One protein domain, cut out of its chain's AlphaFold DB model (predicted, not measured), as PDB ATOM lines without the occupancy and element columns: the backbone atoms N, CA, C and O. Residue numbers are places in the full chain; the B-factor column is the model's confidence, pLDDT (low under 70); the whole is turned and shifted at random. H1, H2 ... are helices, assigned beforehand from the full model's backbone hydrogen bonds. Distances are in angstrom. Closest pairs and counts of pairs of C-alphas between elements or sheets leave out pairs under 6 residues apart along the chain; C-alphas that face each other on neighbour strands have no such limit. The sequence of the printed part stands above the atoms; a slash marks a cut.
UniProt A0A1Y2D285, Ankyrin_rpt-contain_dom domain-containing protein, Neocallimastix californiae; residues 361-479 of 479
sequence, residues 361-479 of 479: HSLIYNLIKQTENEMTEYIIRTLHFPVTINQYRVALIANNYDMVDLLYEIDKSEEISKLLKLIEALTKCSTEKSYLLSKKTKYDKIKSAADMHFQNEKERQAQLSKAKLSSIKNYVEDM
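AT A GLANCE: This is residues 361 to 479 of the 479 residues of the protein "Ankyrin_rpt-contain_dom domain-containing protein" of Neocallimastix californiae (UniProt A0A1Y2D285). Six short helices, H1 to H6, are stacked into a compact body, and one very long helix, H7, packs on H5 and H6 with its first part and then runs out of the body as an arm, with residues 462 to 479 sticking out. The stack begins with the hairpin of H1 and H2, on which the hairpin of H3 and H4 packs, followed by H5 and H6 and then the first part of H7. The printed part has 119 residues with seven named helices, H1 to H7 in order along the chain, and no named strand: the class is all helix. The whole is loose, with a radius of gyration of the C-alphas of 18.0 A, and spans 67 by 28 by 21 A, the arm of H7 making much of the length.

HOW THE PARTS SIT: H1, residues 361 to 369, and H2, residues 373 to 383, form a hairpin at a shallow tilt of 30 degrees; their closest C-alphas, of Leu 367 and Thr 376, are 6.3 A apart. H3, residues 389 to 397, is the hub and touches four helices. It touches H1, with the C-alphas of Ile 368 and Ala 395 closest at 5.8 A. H4, residues 401 to 410, forms a hairpin with H3 at a shallow tilt of 21 degrees, closest at the C-alphas of Tyr 392 and Val 404, 5.8 A. H4 also touches H2, closest at the C-alphas of Asn 373 and Met 403, 5.9 A. H5, residues 415 to 427, touches H3 with residues 421 to 426 alone, at a steep tilt of 51 degrees; the closest C-alphas, of Arg 393 and Ala 425, are 4.8 A apart. H6, residues 431 to 440, only just touches H3, with 3 pairs of C-alphas within 8 A, the closest those of Leu 396 and Lys 433 at 6.4 A. H7, residues 444 to 477, forms a hairpin with H6 at a shallow tilt of 25 degrees, with its residues 446 to 458 alone; the closest C-alphas, of Ser 438 and Lys 447, are 4.2 A apart. H7 touches H5 with residues 446 to 453 alone, closest at the C-alphas of Ile 423 and Ala 449, 7.2 A. H1 and H7 are apart. In H1 to H7 every O i to N i+4 pair is within hydrogen-bond range.

IN THESE COORDINATES: H1 begins at C-alpha 361, (-7.885, -1.218, 37.226). H5 measures 18.7 A from first to last C-alpha. H7 measures 49.3 A, from C-alpha 444 at (9.364, 22.399, 32.577) to C-alpha 477 at (-29.634, 47.316, 49.487).

THE WHOLE: The two C-alphas farthest apart, of Thr 382 and Met 479, are 67.0 A apart. The printed part has no cut, and its six links between helices are tight. Mean pLDDT of the printed part is 92.0; residue 479 is under 70.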
ATOM      1  N   HIS A 361      -7.993  -2.672  37.032       83.06
ATOM      2  CA  HIS A 361      -7.885  -1.218  37.226       83.06
ATOM      3  C   HIS A 361      -7.745  -0.843  38.714       83.06
ATOM      4  O   HIS A 361      -7.084   0.142  39.040       83.06
ATOM      5  N   SER A 362      -8.334  -1.649  39.610       87.56
ATOM      6  CA  SER A 362      -8.202  -1.496  41.061       87.56
ATOM      7  C   SER A 362      -6.762  -1.654  41.546       87.56
ATOM      8  O   SER A 362      -6.365  -0.900  42.428       87.56
ATOM      9  N   LEU A 363      -5.986  -2.602  41.005       90.56
ATOM     10  CA  LEU A 363      -4.593  -2.788  41.412       90.56
ATOM     11  C   LEU A 363      -3.754  -1.568  41.024       90.56
ATOM     12  O   LEU A 363      -3.111  -0.977  41.882       90.56
ATOM     13  N   ILE A 364      -3.839  -1.126  39.764       91.25
ATOM     14  CA  ILE A 364      -3.108   0.059  39.280       91.25
ATOM     15  C   ILE A 364      -3.484   1.303  40.096       91.25
ATOM     16  O   ILE A 364      -2.612   2.068  40.499       91.25
ATOM     17  N   TYR A 365      -4.778   1.501  40.372       92.56
ATOM     18  CA  TYR A 365      -5.250   2.594  41.226       92.56
ATOM     19  C   TYR A 365      -4.583   2.562  42.608       92.56
ATOM     20  O   TYR A 365      -4.096   3.584  43.089       92.56
ATOM     21  N   ASN A 366      -4.568   1.388  43.237       94.19
ATOM     22  CA  ASN A 366      -4.044   1.201  44.579       94.19
ATOM     23  C   ASN A 366      -2.524   1.412  44.643       94.19
ATOM     24  O   ASN A 366      -2.061   2.126  45.529       94.19
ATOM     25  N   LEU A 367      -1.775   0.884  43.671       95.94
ATOM     26  CA  LEU A 367      -0.323   1.063  43.579       95.94
ATOM     27  C   LEU A 367       0.058   2.543  43.427       95.94
ATOM     28  O   LEU A 367       0.885   3.046  44.181       95.94
ATOM     29  N   ILE A 368      -0.618   3.285  42.539       96.50
ATOM     30  CA  ILE A 368      -0.388   4.734  42.383       96.50
ATOM     31  C   ILE A 368      -0.653   5.474  43.698       96.50
ATOM     32  O   ILE A 368       0.102   6.375  44.073       96.50
ATOM     33  N   LYS A 369      -1.741   5.112  44.387       95.50
ATOM     34  CA  LYS A 369      -2.150   5.747  45.644       95.50
ATOM     35  C   LYS A 369      -1.146   5.498  46.775       95.50
ATOM     36  O   LYS A 369      -0.942   6.406  47.572       95.50
ATOM     37  N   GLN A 370      -0.540   4.313  46.826       95.00
ATOM     38  CA  GLN A 370       0.481   3.934  47.813       95.00
ATOM     39  C   GLN A 370       1.910   4.283  47.381       95.00
ATOM     40  O   GLN A 370       2.863   3.884  48.035       95.00
ATOM     41  N   THR A 371       2.080   5.050  46.302       95.75
ATOM     42  CA  THR A 371       3.396   5.467  45.787       95.75
ATOM     43  C   THR A 371       4.298   4.335  45.286       95.75
ATOM     44  O   THR A 371       5.505   4.510  45.144       95.75
ATOM     45  N   GLU A 372       3.700   3.206  44.904       96.38
ATOM     46  CA  GLU A 372       4.375   2.037  44.326       96.38
ATOM     47  C   GLU A 372       4.699   2.253  42.833       96.38
ATOM     48  O   GLU A 372       4.143   1.619  41.922       96.38
ATOM     49  N   ASN A 373       5.570   3.228  42.567       96.00
ATOM     50  CA  ASN A 373       5.815   3.769  41.227       96.00
ATOM     51  C   ASN A 373       6.527   2.773  40.311       96.00
ATOM     52  O   ASN A 373       6.115   2.605  39.164       96.00
ATOM     53  N   GLU A 374       7.534   2.069  40.828       96.19
ATOM     54  CA  GLU A 374       8.320   1.092  40.068       96.19
ATOM     55  C   GLU A 374       7.452  -0.081  39.584       96.19
ATOM     56  O   GLU A 374       7.438  -0.419  38.397       96.19
ATOM     57  N   MET A 375       6.636  -0.653  40.478       95.81
ATOM     58  CA  MET A 375       5.676  -1.701  40.120       95.81
ATOM     59  C   MET A 375       4.651  -1.204  39.096       95.81
ATOM     60  O   MET A 375       4.328  -1.912  38.137       95.81
ATOM     61  N   THR A 376       4.153   0.027  39.261       95.19
ATOM     62  CA  THR A 376       3.171   0.578  38.323       95.19
ATOM     63  C   THR A 376       3.771   0.824  36.940       95.19
ATOM     64  O   THR A 376       3.139   0.491  35.933       95.19
ATOM     65  N   GLU A 377       4.989   1.365  36.867       95.38
ATOM     66  CA  GLU A 377       5.728   1.523  35.615       95.38
ATOM     67  C   GLU A 377       5.901   0.180  34.916       95.38
ATOM     68  O   GLU A 377       5.583   0.049  33.728       95.38
ATOM     69  N   TYR A 378       6.366  -0.822  35.663       94.81
ATOM     70  CA  TYR A 378       6.606  -2.154  35.138       94.81
ATOM     71  C   TYR A 378       5.333  -2.746  34.525       94.81
ATOM     72  O   TYR A 378       5.372  -3.210  33.383       94.81
ATOM     73  N   ILE A 379       4.188  -2.650  35.213       92.19
ATOM     74  CA  ILE A 379       2.883  -3.073  34.681       92.19
ATOM     75  C   ILE A 379       2.549  -2.322  33.387       92.19
ATOM     76  O   ILE A 379       2.244  -2.946  32.368       92.19
ATOM     77  N   ILE A 380       2.608  -0.986  33.397       90.19
ATOM     78  CA  ILE A 380       2.197  -0.167  32.248       90.19
ATOM     79  C   ILE A 380       3.047  -0.488  31.016       90.19
ATOM     80  O   ILE A 380       2.505  -0.700  29.926       90.19
ATOM     81  N   ARG A 381       4.371  -0.572  31.181       90.88
ATOM     82  CA  ARG A 381       5.288  -0.875  30.078       90.88
ATOM     83  C   ARG A 381       5.093  -2.290  29.552       90.88
ATOM     84  O   ARG A 381       4.980  -2.458  28.336       90.88
ATOM     85  N   THR A 382       5.014  -3.268  30.452       89.12
ATOM     86  CA  THR A 382       4.966  -4.701  30.126       89.12
ATOM     87  C   THR A 382       3.659  -5.093  29.443       89.12
ATOM     88  O   THR A 382       3.672  -5.860  28.484       89.12
ATOM     89  N   LEU A 383       2.525  -4.530  29.876       86.38
ATOM     90  CA  LEU A 383       1.214  -4.832  29.286       86.38
ATOM     91  C   LEU A 383       0.801  -3.846  28.188       86.38
ATOM     92  O   LEU A 383      -0.286  -3.981  27.627       86.38
ATOM     93  N   HIS A 384       1.644  -2.849  27.898       85.75
ATOM     94  CA  HIS A 384       1.327  -1.716  27.024       85.75
ATOM     95  C   HIS A 384       0.006  -1.034  27.407       85.75
ATOM     96  O   HIS A 384      -0.816  -0.692  26.554       85.75
ATOM     97  N   PHE A 385      -0.208  -0.864  28.712       83.88
ATOM     98  CA  PHE A 385      -1.430  -0.285  29.245       83.88
ATOM     99  C   PHE A 385      -1.503   1.210  28.892       83.88
ATOM    100  O   PHE A 385      -0.518   1.926  29.081       83.88
ATOM    101  N   PRO A 386      -2.632   1.725  28.378       88.50
ATOM    102  CA  PRO A 386      -2.724   3.133  28.021       88.50
ATOM    103  C   PRO A 386      -2.687   4.015  29.274       88.50
ATOM    104  O   PRO A 386      -3.371   3.738  30.259       88.50
ATOM    105  N   VAL A 387      -1.936   5.117  29.211       92.88
ATOM    106  CA  VAL A 387      -1.974   6.154  30.248       92.88
ATOM    107  C   VAL A 387      -3.260   6.974  30.097       92.88
ATOM    108  O   VAL A 387      -3.557   7.532  29.034       92.88
ATOM    109  N   THR A 388      -4.033   7.033  31.178       93.62
ATOM    110  CA  THR A 388      -5.375   7.620  31.255       93.62
ATOM    111  C   THR A 388      -5.422   8.818  32.203       93.62
ATOM    112  O   THR A 388      -4.637   8.931  33.144       93.62
ATOM    113  N   ILE A 389      -6.429   9.676  32.017       94.88
ATOM    114  CA  ILE A 389      -6.728  10.820  32.901       94.88
ATOM    115  C   ILE A 389      -6.886  10.370  34.361       94.88
ATOM    116  O   ILE A 389      -6.453  11.054  35.286       94.88
ATOM    117  N   ASN A 390      -7.486   9.194  34.584       94.25
ATOM    118  CA  ASN A 390      -7.702   8.671  35.928       94.25
ATOM    119  C   ASN A 390      -6.391   8.354  36.654       94.25
ATOM    120  O   ASN A 390      -6.315   8.617  37.848       94.25
ATOM    121  N   GLN A 391      -5.360   7.852  35.971       96.06
ATOM    122  CA  GLN A 391      -4.067   7.573  36.608       96.06
ATOM    123  C   GLN A 391      -3.383   8.866  37.068       96.06
ATOM    124  O   GLN A 391      -2.986   8.953  38.229       96.06
ATOM    125  N   TYR A 392      -3.357   9.906  36.223       97.00
ATOM    126  CA  TYR A 392      -2.877  11.236  36.623       97.00
ATOM    127  C   TYR A 392      -3.657  11.786  37.817       97.00
ATOM    128  O   TYR A 392      -3.068  12.252  38.789       97.00
ATOM    129  N   ARG A 393      -4.991  11.698  37.776       96.19
ATOM    130  CA  ARG A 393      -5.855  12.194  38.853       96.19
ATOM    131  C   ARG A 393      -5.542  11.518  40.187       96.19
ATOM    132  O   ARG A 393      -5.469  12.194  41.207       96.19
ATOM    133  N   VAL A 394      -5.353  10.199  40.190       96.50
ATOM    134  CA  VAL A 394      -5.036   9.439  41.409       96.50
ATOM    135  C   VAL A 394      -3.657   9.812  41.945       96.50
ATOM    136  O   VAL A 394      -3.543  10.068  43.142       96.50
ATOM    137  N   ALA A 395      -2.652   9.940  41.072       97.50
ATOM    138  CA  ALA A 395      -1.313  10.385  41.456       97.50
ATOM    139  C   ALA A 395      -1.346  11.781  42.106       97.50
ATOM    140  O   ALA A 395      -0.792  11.985  43.185       97.50
ATOM    141  N   LEU A 396      -2.090  12.724  41.517       97.06
ATOM    142  CA  LEU A 396      -2.269  14.076  42.058       97.06
ATOM    143  C   LEU A 396      -2.979  14.078  43.419       97.06
ATOM    144  O   LEU A 396      -2.546  14.757  44.354       97.06
ATOM    145  N   ILE A 397      -4.061  13.309  43.567       95.12
ATOM    146  CA  ILE A 397      -4.778  13.186  44.845       95.12
ATOM    147  C   ILE A 397      -3.839  12.647  45.931       95.12
ATOM    148  O   ILE A 397      -3.817  13.208  47.028       95.12
ATOM    149  N   ALA A 398      -3.018  11.651  45.597       95.62
ATOM    150  CA  ALA A 398      -2.039  11.040  46.492       95.62
ATOM    151  C   ALA A 398      -0.776  11.893  46.744       95.62
ATOM    152  O   ALA A 398       0.064  11.487  47.535       95.62
ATOM    153  N   ASN A 399      -0.631  13.068  46.109       95.81
ATOM    154  CA  ASN A 399       0.608  13.872  46.117       95.81
ATOM    155  C   ASN A 399       1.838  13.122  45.563       95.81
ATOM    156  O   ASN A 399       2.976  13.451  45.891       95.81
ATOM    157  N   ASN A 400       1.611  12.131  44.707       97.06
ATOM    158  CA  ASN A 400       2.640  11.308  44.096       97.06
ATOM    159  C   ASN A 400       3.129  11.950  42.786       97.06
ATOM    160  O   ASN A 400       2.753  11.538  41.687       97.06
ATOM    161  N   TYR A 401       3.900  13.033  42.902       96.06
ATOM    162  CA  TYR A 401       4.344  13.825  41.748       96.06
ATOM    163  C   TYR A 401       5.380  13.098  40.885       96.06
ATOM    164  O   TYR A 401       5.340  13.238  39.665       96.06
ATOM    165  N   ASP A 402       6.210  12.245  41.487       97.00
ATOM    166  CA  ASP A 402       7.127  11.376  40.742       97.00
ATOM    167  C   ASP A 402       6.352  10.447  39.802       97.00
ATOM    168  O   ASP A 402       6.752  10.234  38.660       97.00
ATOM    169  N   MET A 403       5.179   9.964  40.231       97.69
ATOM    170  CA  MET A 403       4.308   9.174  39.366       97.69
ATOM    171  C   MET A 403       3.633   9.998  38.272       97.69
ATOM    172  O   MET A 403       3.400   9.480  37.185       97.69
ATOM    173  N   VAL A 404       3.319  11.275  38.514       97.62
ATOM    174  CA  VAL A 404       2.828  12.171  37.448       97.62
ATOM    175  C   VAL A 404       3.890  12.317  36.361       97.62
ATOM    176  O   VAL A 404       3.583  12.152  35.180       97.62
ATOM    177  N   ASP A 405       5.131  12.570  36.767       97.31
ATOM    178  CA  ASP A 405       6.273  12.695  35.865       97.31
ATOM    179  C   ASP A 405       6.523  11.389  35.101       97.31
ATOM    180  O   ASP A 405       6.704  11.403  33.883       97.31
ATOM    181  N   LEU A 406       6.456  10.254  35.796       97.12
ATOM    182  CA  LEU A 406       6.615   8.934  35.203       97.12
ATOM    183  C   LEU A 406       5.517   8.618  34.182       97.12
ATOM    184  O   LEU A 406       5.813   8.204  33.064       97.12
ATOM    185  N   LEU A 407       4.246   8.848  34.527       96.81
ATOM    186  CA  LEU A 407       3.116   8.662  33.612       96.81
ATOM    187  C   LEU A 407       3.272   9.518  32.348       96.81
ATOM    188  O   LEU A 407       2.984   9.038  31.253       96.81
ATOM    189  N   TYR A 408       3.766  10.750  32.488       96.19
ATOM    190  CA  TYR A 408       4.043  11.644  31.363       96.19
ATOM    191  C   TYR A 408       5.159  11.124  30.452       96.19
ATOM    192  O   TYR A 408       5.054  11.181  29.219       96.19
ATOM    193  N   GLU A 409       6.212  10.582  31.060       95.06
ATOM    194  CA  GLU A 409       7.348   9.987  30.364       95.06
ATOM    195  C   GLU A 409       6.935   8.743  29.561       95.06
ATOM    196  O   GLU A 409       7.270   8.626  28.381       95.06
ATOM    197  N   ILE A 410       6.164   7.837  30.173       94.94
ATOM    198  CA  ILE A 410       5.813   6.541  29.571       94.94
ATOM    199  C   ILE A 410       4.606   6.590  28.630       94.94
ATOM    200  O   ILE A 410       4.411   5.652  27.852       94.94
ATOM    201  N   ASP A 411       3.790   7.649  28.679       94.31
ATOM    202  CA  ASP A 411       2.682   7.829  27.742       94.31
ATOM    203  C   ASP A 411       3.224   7.934  26.307       94.31
ATOM    204  O   ASP A 411       4.071   8.773  25.997       94.31
ATOM    205  N   LYS A 412       2.741   7.073  25.411       92.06
ATOM    206  CA  LYS A 412       3.162   7.050  24.001       92.06
ATOM    207  C   LYS A 412       2.348   8.004  23.122       92.06
ATOM    208  O   LYS A 412       2.626   8.094  21.930       92.06
ATOM    209  N   SER A 413       1.333   8.680  23.668       92.81
ATOM    210  CA  SER A 413       0.554   9.663  22.907       92.81
ATOM    211  C   SER A 413       1.378  10.897  22.541       92.81
ATOM    212  O   SER A 413       2.369  11.206  23.198       92.81
ATOM    213  N   GLU A 414       0.930  11.647  21.535       94.31
ATOM    214  CA  GLU A 414       1.520  12.939  21.175       94.31
ATOM    215  C   GLU A 414       1.558  13.913  22.364       94.31
ATOM    216  O   GLU A 414       0.680  13.895  23.228       94.31
ATOM    217  N   GLU A 415       2.552  14.804  22.377       93.94
ATOM    218  CA  GLU A 415       2.833  15.729  23.484       93.94
ATOM    219  C   GLU A 415       1.600  16.532  23.935       93.94
ATOM    220  O   GLU A 415       1.324  16.653  25.129       93.94
ATOM    221  N   ILE A 416       0.819  17.038  22.975       92.50
ATOM    222  CA  ILE A 416      -0.406  17.800  23.247       92.50
ATOM    223  C   ILE A 416      -1.435  16.921  23.965       92.50
ATOM    224  O   ILE A 416      -2.068  17.367  24.919       92.50
ATOM    225  N   SER A 417      -1.576  15.656  23.561       94.50
ATOM    226  CA  SER A 417      -2.515  14.721  24.188       94.50
ATOM    227  C   SER A 417      -2.129  14.422  25.638       94.50
ATOM    228  O   SER A 417      -2.997  14.438  26.511       94.50
ATOM    229  N   LYS A 418      -0.832  14.234  25.919       94.62
ATOM    230  CA  LYS A 418      -0.325  14.034  27.288       94.62
ATOM    231  C   LYS A 418      -0.690  15.207  28.195       94.62
ATOM    232  O   LYS A 418      -1.262  15.014  29.269       94.62
ATOM    233  N   LEU A 419      -0.391  16.427  27.735       94.62
ATOM    234  CA  LEU A 419      -0.669  17.657  28.473       94.62
ATOM    235  C   LEU A 419      -2.171  17.861  28.686       94.62
ATOM    236  O   LEU A 419      -2.575  18.209  29.792       94.62
ATOM    237  N   LEU A 420      -3.007  17.584  27.680       94.44
ATOM    238  CA  LEU A 420      -4.463  17.673  27.815       94.44
ATOM    239  C   LEU A 420      -5.003  16.702  28.870       94.44
ATOM    240  O   LEU A 420      -5.786  17.123  29.720       94.44
ATOM    241  N   LYS A 421      -4.551  15.437  28.884       96.50
ATOM    242  CA  LYS A 421      -4.957  14.462  29.916       96.50
ATOM    243  C   LYS A 421      -4.580  14.939  31.321       96.50
ATOM    244  O   LYS A 421      -5.369  14.782  32.253       96.50
ATOM    245  N   LEU A 422      -3.382  15.505  31.475       96.19
ATOM    246  CA  LEU A 422      -2.892  16.023  32.752       96.19
ATOM    247  C   LEU A 422      -3.685  17.252  33.214       96.19
ATOM    248  O   LEU A 422      -4.105  17.309  34.368       96.19
ATOM    249  N   ILE A 423      -3.930  18.213  32.320       94.31
ATOM    250  CA  ILE A 423      -4.737  19.400  32.622       94.31
ATOM    251  C   ILE A 423      -6.162  18.980  32.988       94.31
ATOM    252  O   ILE A 423      -6.684  19.424  34.007       94.31
ATOM    253  N   GLU A 424      -6.775  18.064  32.236       95.38
ATOM    254  CA  GLU A 424      -8.100  17.542  32.575       95.38
ATOM    255  C   GLU A 424      -8.104  16.865  33.956       95.38
ATOM    256  O   GLU A 424      -9.032  17.058  34.743       95.38
ATOM    257  N   ALA A 425      -7.054  16.122  34.310       96.06
ATOM    258  CA  ALA A 425      -6.920  15.556  35.649       96.06
ATOM    259  C   ALA A 425      -6.814  16.640  36.741       96.06
ATOM    260  O   ALA A 425      -7.430  16.485  37.796       96.06
ATOM    261  N   LEU A 426      -6.098  17.743  36.488       94.94
ATOM    262  CA  LEU A 426      -5.989  18.883  37.407       94.94
ATOM    263  C   LEU A 426      -7.331  19.594  37.619       94.94
ATOM    264  O   LEU A 426      -7.638  19.941  38.758       94.94
ATOM    265  N   THR A 427      -8.162  19.735  36.579       91.00
ATOM    266  CA  THR A 427      -9.508  20.338  36.718       91.00
ATOM    267  C   THR A 427     -10.430  19.539  37.646       91.00
ATOM    268  O   THR A 427     -11.378  20.085  38.208       91.00
ATOM    269  N   LYS A 428     -10.146  18.242  37.837       91.19
ATOM    270  CA  LYS A 428     -10.883  17.328  38.727       91.19
ATOM    271  C   LYS A 428     -10.282  17.254  40.139       91.19
ATOM    272  O   LYS A 428     -10.719  16.428  40.941       91.19
ATOM    273  N   CYS A 429      -9.282  18.081  40.435       89.50
ATOM    274  CA  CYS A 429      -8.561  18.146  41.704       89.50
ATOM    275  C   CYS A 429      -8.689  19.545  42.335       89.50
ATOM    276  O   CYS A 429      -9.208  20.475  41.723       89.50
ATOM    277  N   SER A 430      -8.218  19.714  43.577       87.25
ATOM    278  CA  SER A 430      -8.158  21.046  44.188       87.25
ATOM    279  C   SER A 430      -7.103  21.918  43.499       87.25
ATOM    280  O   SER A 430      -6.064  21.427  43.054       87.25
ATOM    281  N   THR A 431      -7.335  23.233  43.472       88.25
ATOM    282  CA  THR A 431      -6.404  24.232  42.916       88.25
ATOM    283  C   THR A 431      -5.009  24.152  43.553       88.25
ATOM    284  O   THR A 431      -4.002  24.398  42.892       88.25
ATOM    285  N   GLU A 432      -4.928  23.731  44.818       92.56
ATOM    286  CA  GLU A 432      -3.674  23.465  45.530       92.56
ATOM    287  C   GLU A 432      -2.805  22.405  44.830       92.56
ATOM    288  O   GLU A 432      -1.586  22.559  44.768       92.56
ATOM    289  N   LYS A 433      -3.408  21.366  44.231       93.62
ATOM    290  CA  LYS A 433      -2.658  20.319  43.516       93.62
ATOM    291  C   LYS A 433      -1.902  20.875  42.313       93.62
ATOM    292  O   LYS A 433      -0.794  20.424  42.044       93.62
ATOM    293  N   SER A 434      -2.464  21.865  41.619       93.25
ATOM    294  CA  SER A 434      -1.788  22.542  40.504       93.25
ATOM    295  C   SER A 434      -0.561  23.314  40.977       93.25
ATOM    296  O   SER A 434       0.503  23.198  40.375       93.25
ATOM    297  N   TYR A 435      -0.688  24.044  42.089       93.56
ATOM    298  CA  TYR A 435       0.435  24.756  42.695       93.56
ATOM    299  C   TYR A 435       1.540  23.797  43.151       93.56
ATOM    300  O   TYR A 435       2.710  24.005  42.847       93.56
ATOM    301  N   LEU A 436       1.186  22.724  43.860       95.25
ATOM    302  CA  LEU A 436       2.171  21.759  44.344       95.25
ATOM    303  C   LEU A 436       2.876  21.034  43.191       95.25
ATOM    304  O   LEU A 436       4.100  20.913  43.221       95.25
ATOM    305  N   LEU A 437       2.136  20.622  42.154       96.25
ATOM    306  CA  LEU A 437       2.720  20.003  40.964       96.25
ATOM    307  C   LEU A 437       3.748  20.928  40.305       96.25
ATOM    308  O   LEU A 437       4.844  20.471  39.992       96.25
ATOM    309  N   SER A 438       3.449  22.224  40.152       95.00
ATOM    310  CA  SER A 438       4.376  23.167  39.510       95.00
ATOM    311  C   SER A 438       5.678  23.386  40.290       95.00
ATOM    312  O   SER A 438       6.697  23.782  39.721       95.00
ATOM    313  N   LYS A 439       5.676  23.102  41.598       95.88
ATOM    314  CA  LYS A 439       6.876  23.145  42.445       95.88
ATOM    315  C   LYS A 439       7.652  21.834  42.492       95.88
ATOM    316  O   LYS A 439       8.821  21.869  42.864       95.88
ATOM    317  N   LYS A 440       7.008  20.705  42.193       96.38
ATOM    318  CA  LYS A 440       7.553  19.364  42.451       96.38
ATOM    319  C   LYS A 440       7.957  18.603  41.192       96.38
ATOM    320  O   LYS A 440       8.887  17.815  41.275       96.38
ATOM    321  N   THR A 441       7.290  18.835  40.063       95.56
ATOM    322  CA  THR A 441       7.620  18.174  38.789       95.56
ATOM    323  C   THR A 441       9.038  18.500  38.317       95.56
ATOM    324  O   THR A 441       9.501  19.639  38.443       95.56
ATOM    325  N   LYS A 442       9.700  17.515  37.703       94.56
ATOM    326  CA  LYS A 442      10.996  17.681  37.029       94.56
ATOM    327  C   LYS A 442      10.878  18.231  35.600       94.56
ATOM    328  O   LYS A 442      11.892  18.580  35.002       94.56
ATOM    329  N   TYR A 443       9.670  18.301  35.031       93.44
ATOM    330  CA  TYR A 443       9.455  18.699  33.635       93.44
ATOM    331  C   TYR A 443       8.954  20.142  33.502       93.44
ATOM    332  O   TYR A 443       7.841  20.472  33.913       93.44
ATOM    333  N   ASP A 444       9.712  20.984  32.795       93.69
ATOM    334  CA  ASP A 444       9.364  22.399  32.577       93.69
ATOM    335  C   ASP A 444       8.011  22.606  31.884       93.69
ATOM    336  O   ASP A 444       7.283  23.558  32.180       93.69
ATOM    337  N   LYS A 445       7.635  21.700  30.974       93.25
ATOM    338  CA  LYS A 445       6.335  21.752  30.291       93.25
ATOM    339  C   LYS A 445       5.179  21.473  31.248       93.25
ATOM    340  O   LYS A 445       4.181  22.190  31.213       93.25
ATOM    341  N   ILE A 446       5.332  20.474  32.121       95.25
ATOM    342  CA  ILE A 446       4.340  20.159  33.157       95.25
ATOM    343  C   ILE A 446       4.230  21.329  34.127       95.25
ATOM    344  O   ILE A 446       3.125  21.773  34.424       95.25
ATOM    345  N   LYS A 447       5.369  21.878  34.557       95.50
ATOM    346  CA  LYS A 447       5.427  23.061  35.414       95.50
ATOM    347  C   LYS A 447       4.672  24.240  34.811       95.50
ATOM    348  O   LYS A 447       3.794  24.792  35.466       95.50
ATOM    349  N   SER A 448       4.955  24.566  33.551       93.56
ATOM    350  CA  SER A 448       4.299  25.662  32.831       93.56
ATOM    351  C   SER A 448       2.787  25.447  32.719       93.56
ATOM    352  O   SER A 448       2.010  26.369  32.967       93.56
ATOM    353  N   ALA A 449       2.354  24.223  32.398       91.88
ATOM    354  CA  ALA A 449       0.937  23.873  32.318       91.88
ATOM    355  C   ALA A 449       0.236  23.956  33.687       91.88
ATOM    356  O   ALA A 449      -0.874  24.480  33.788       91.88
ATOM    357  N   ALA A 450       0.891  23.478  34.745       93.31
ATOM    358  CA  ALA A 450       0.368  23.493  36.106       93.31
ATOM    359  C   ALA A 450       0.274  24.918  36.678       93.31
ATOM    360  O   ALA A 450      -0.746  25.263  37.275       93.31
ATOM    361  N   ASP A 451       1.287  25.761  36.443       93.94
ATOM    362  CA  ASP A 451       1.283  27.176  36.831       93.94
ATOM    363  C   ASP A 451       0.183  27.953  36.093       93.94
ATOM    364  O   ASP A 451      -0.567  28.700  36.722       93.94
ATOM    365  N   MET A 452       0.034  27.741  34.781       91.81
ATOM    366  CA  MET A 452      -1.031  28.369  33.992       91.81
ATOM    367  C   MET A 452      -2.418  27.963  34.501       91.81
ATOM    368  O   MET A 452      -3.270  28.820  34.728       91.81
ATOM    369  N   HIS A 453      -2.635  26.665  34.740       92.81
ATOM    370  CA  HIS A 453      -3.887  26.172  35.313       92.81
ATOM    371  C   HIS A 453      -4.161  26.789  36.695       92.81
ATOM    372  O   HIS A 453      -5.280  27.221  36.969       92.81
ATOM    373  N   PHE A 454      -3.141  26.882  37.555       92.81
ATOM    374  CA  PHE A 454      -3.262  27.484  38.882       92.81
ATOM    375  C   PHE A 454      -3.673  28.964  38.826       92.81
ATOM    376  O   PHE A 454      -4.584  29.364  39.555       92.81
ATOM    377  N   GLN A 455      -3.042  29.771  37.965       92.12
ATOM    378  CA  GLN A 455      -3.399  31.190  37.825       92.12
ATOM    379  C   GLN A 455      -4.826  31.360  37.297       92.12
ATOM    380  O   GLN A 455      -5.603  32.110  37.888       92.12
ATOM    381  N   ASN A 456      -5.204  30.600  36.266       90.38
ATOM    382  CA  ASN A 456      -6.549  30.656  35.693       90.38
ATOM    383  C   ASN A 456      -7.630  30.307  36.730       90.38
ATOM    384  O   ASN A 456      -8.642  31.001  36.841       90.38
ATOM    385  N   GLU A 457      -7.416  29.264  37.539       89.44
ATOM    386  CA  GLU A 457      -8.357  28.887  38.600       89.44
ATOM    387  C   GLU A 457      -8.438  29.935  39.716       89.44
ATOM    388  O   GLU A 457      -9.528  30.240  40.207       89.44
ATOM    389  N   LYS A 458      -7.306  30.539  40.091       89.62
ATOM    390  CA  LYS A 458      -7.263  31.620  41.083       89.62
ATOM    391  C   LYS A 458      -8.033  32.854  40.604       89.62
ATOM    392  O   LYS A 458      -8.807  33.433  41.370       89.62
ATOM    393  N   GLU A 459      -7.858  33.243  39.344       89.88
ATOM    394  CA  GLU A 459      -8.607  34.342  38.727       89.88
ATOM    395  C   GLU A 459     -10.107  34.040  38.671       89.88
ATOM    396  O   GLU A 459     -10.920  34.878  39.072       89.88
ATOM    397  N   ARG A 460     -10.481  32.820  38.267       87.94
ATOM    398  CA  ARG A 460     -11.876  32.358  38.231       87.94
ATOM    399  C   ARG A 460     -12.536  32.429  39.608       87.94
ATOM    400  O   ARG A 460     -13.647  32.947  39.741       87.94
ATOM    401  N   GLN A 461     -11.849  31.962  40.651       86.88
ATOM    402  CA  GLN A 461     -12.337  32.041  42.031       86.88
ATOM    403  C   GLN A 461     -12.484  33.490  42.510       86.88
ATOM    404  O   GLN A 461     -13.482  33.829  43.154       86.88
ATOM    405  N   ALA A 462     -11.541  34.371  42.167       86.69
ATOM    406  CA  ALA A 462     -11.628  35.792  42.496       86.69
ATOM    407  C   ALA A 462     -12.824  36.478  41.808       86.69
ATOM    408  O   ALA A 462     -13.542  37.247  42.451       86.69
ATOM    409  N   GLN A 463     -13.083  36.175  40.532       90.38
ATOM    410  CA  GLN A 463     -14.244  36.687  39.795       90.38
ATOM    411  C   GLN A 463     -15.568  36.206  40.404       90.38
ATOM    412  O   GLN A 463     -16.456  37.020  40.655       90.38
ATOM    413  N   LEU A 464     -15.677  34.915  40.731       87.81
ATOM    414  CA  LEU A 464     -16.852  34.346  41.404       87.81
ATOM    415  C   LEU A 464     -17.102  34.984  42.776       87.81
ATOM    416  O   LEU A 464     -18.247  35.232  43.151       87.81
ATOM    417  N   SER A 465     -16.034  35.269  43.523       87.56
ATOM    418  CA  SER A 465     -16.124  35.885  44.851       87.56
ATOM    419  C   SER A 465     -16.600  37.337  44.762       87.56
ATOM    420  O   SER A 465     -17.478  37.744  45.521       87.56
ATOM    421  N   LYS A 466     -16.092  38.100  43.783       89.62
ATOM    422  CA  LYS A 466     -16.578  39.454  43.467       89.62
ATOM    423  C   LYS A 466     -18.049  39.450  43.050       89.62
ATOM    424  O   LYS A 466     -18.811  40.277  43.539       89.62
ATOM    425  N   ALA A 467     -18.457  38.506  42.199       87.38
ATOM    426  CA  ALA A 467     -19.848  38.368  41.773       87.38
ATOM    427  C   ALA A 467     -20.779  38.078  42.963       87.38
ATOM    428  O   ALA A 467     -21.781  38.765  43.131       87.38
ATOM    429  N   LYS A 468     -20.407  37.139  43.847       87.12
ATOM    430  CA  LYS A 468     -21.171  36.837  45.072       87.12
ATOM    431  C   LYS A 468     -21.294  38.041  46.004       87.12
ATOM    432  O   LYS A 468     -22.384  38.303  46.498       87.12
ATOM    433  N   LEU A 469     -20.204  38.780  46.230       85.94
ATOM    434  CA  LEU A 469     -20.230  40.003  47.041       85.94
ATOM    435  C   LEU A 469     -21.152  41.064  46.436       85.94
ATOM    436  O   LEU A 469     -21.907  41.692  47.168       85.94
ATOM    437  N   SER A 470     -21.131  41.228  45.110       86.62
ATOM    438  CA  SER A 470     -22.048  42.134  44.415       86.62
ATOM    439  C   SER A 470     -23.507  41.704  44.574       86.62
ATOM    440  O   SER A 470     -24.356  42.549  44.826       86.62
ATOM    441  N   SER A 471     -23.812  40.406  44.469       83.06
ATOM    442  CA  SER A 471     -25.174  39.892  44.666       83.06
ATOM    443  C   SER A 471     -25.661  40.051  46.109       83.06
ATOM    444  O   SER A 471     -26.811  40.421  46.315       83.06
ATOM    445  N   ILE A 472     -24.795  39.816  47.103       83.88
ATOM    446  CA  ILE A 472     -25.118  40.046  48.520       83.88
ATOM    447  C   ILE A 472     -25.354  41.534  48.774       83.88
ATOM    448  O   ILE A 472     -26.307  41.885  49.457       83.88
ATOM    449  N   LYS A 473     -24.510  42.407  48.212       83.38
ATOM    450  CA  LYS A 473     -24.660  43.857  48.351       83.38
ATOM    451  C   LYS A 473     -26.009  44.333  47.807       83.38
ATOM    452  O   LYS A 473     -26.715  45.016  48.533       83.38
ATOM    453  N   ASN A 474     -26.390  43.903  46.604       83.75
ATOM    454  CA  ASN A 474     -27.693  44.247  46.028       83.75
ATOM    455  C   ASN A 474     -28.853  43.726  46.896       83.75
ATOM    456  O   ASN A 474     -29.779  44.467  47.179       83.75
ATOM    457  N   TYR A 475     -28.770  42.486  47.397       78.44
ATOM    458  CA  TYR A 475     -29.794  41.927  48.291       78.44
ATOM    459  C   TYR A 475     -29.929  42.699  49.617       78.44
ATOM    460  O   TYR A 475     -31.025  42.816  50.147       78.44
ATOM    461  N   VAL A 476     -28.822  43.210  50.168       77.81
ATOM    462  CA  VAL A 476     -28.830  44.049  51.380       77.81
ATOM    463  C   VAL A 476     -29.345  45.460  51.097       77.81
ATOM    464  O   VAL A 476     -29.964  46.041  51.975       77.81
ATOM    465  N   GLU A 477     -29.098  46.011  49.908       80.69
ATOM    466  CA  GLU A 477     -29.634  47.316  49.487       80.69
ATOM    467  C   GLU A 477     -31.142  47.264  49.161       80.69
ATOM    468  O   GLU A 477     -31.811  48.290  49.263       80.69
ATOM    469  N   ASP A 478     -31.672  46.088  48.810       76.62
ATOM    470  CA  ASP A 478     -33.101  45.842  48.556       76.62
ATOM    471  C   ASP A 478     -33.924  45.520  49.835       76.62
ATOM    472  O   ASP A 478     -35.153  45.426  49.755       76.62
ATOM    473  N   MET A 479     -33.278  45.338  51.000       67.62
ATOM    474  CA  MET A 479     -33.913  45.191  52.330       67.62
ATOM    475  C   MET A 479     -33.995  46.533  53.056       67.62
ATOM    476  O   MET A 479     -35.034  46.764  53.719       67.62
TER     477      MET A 479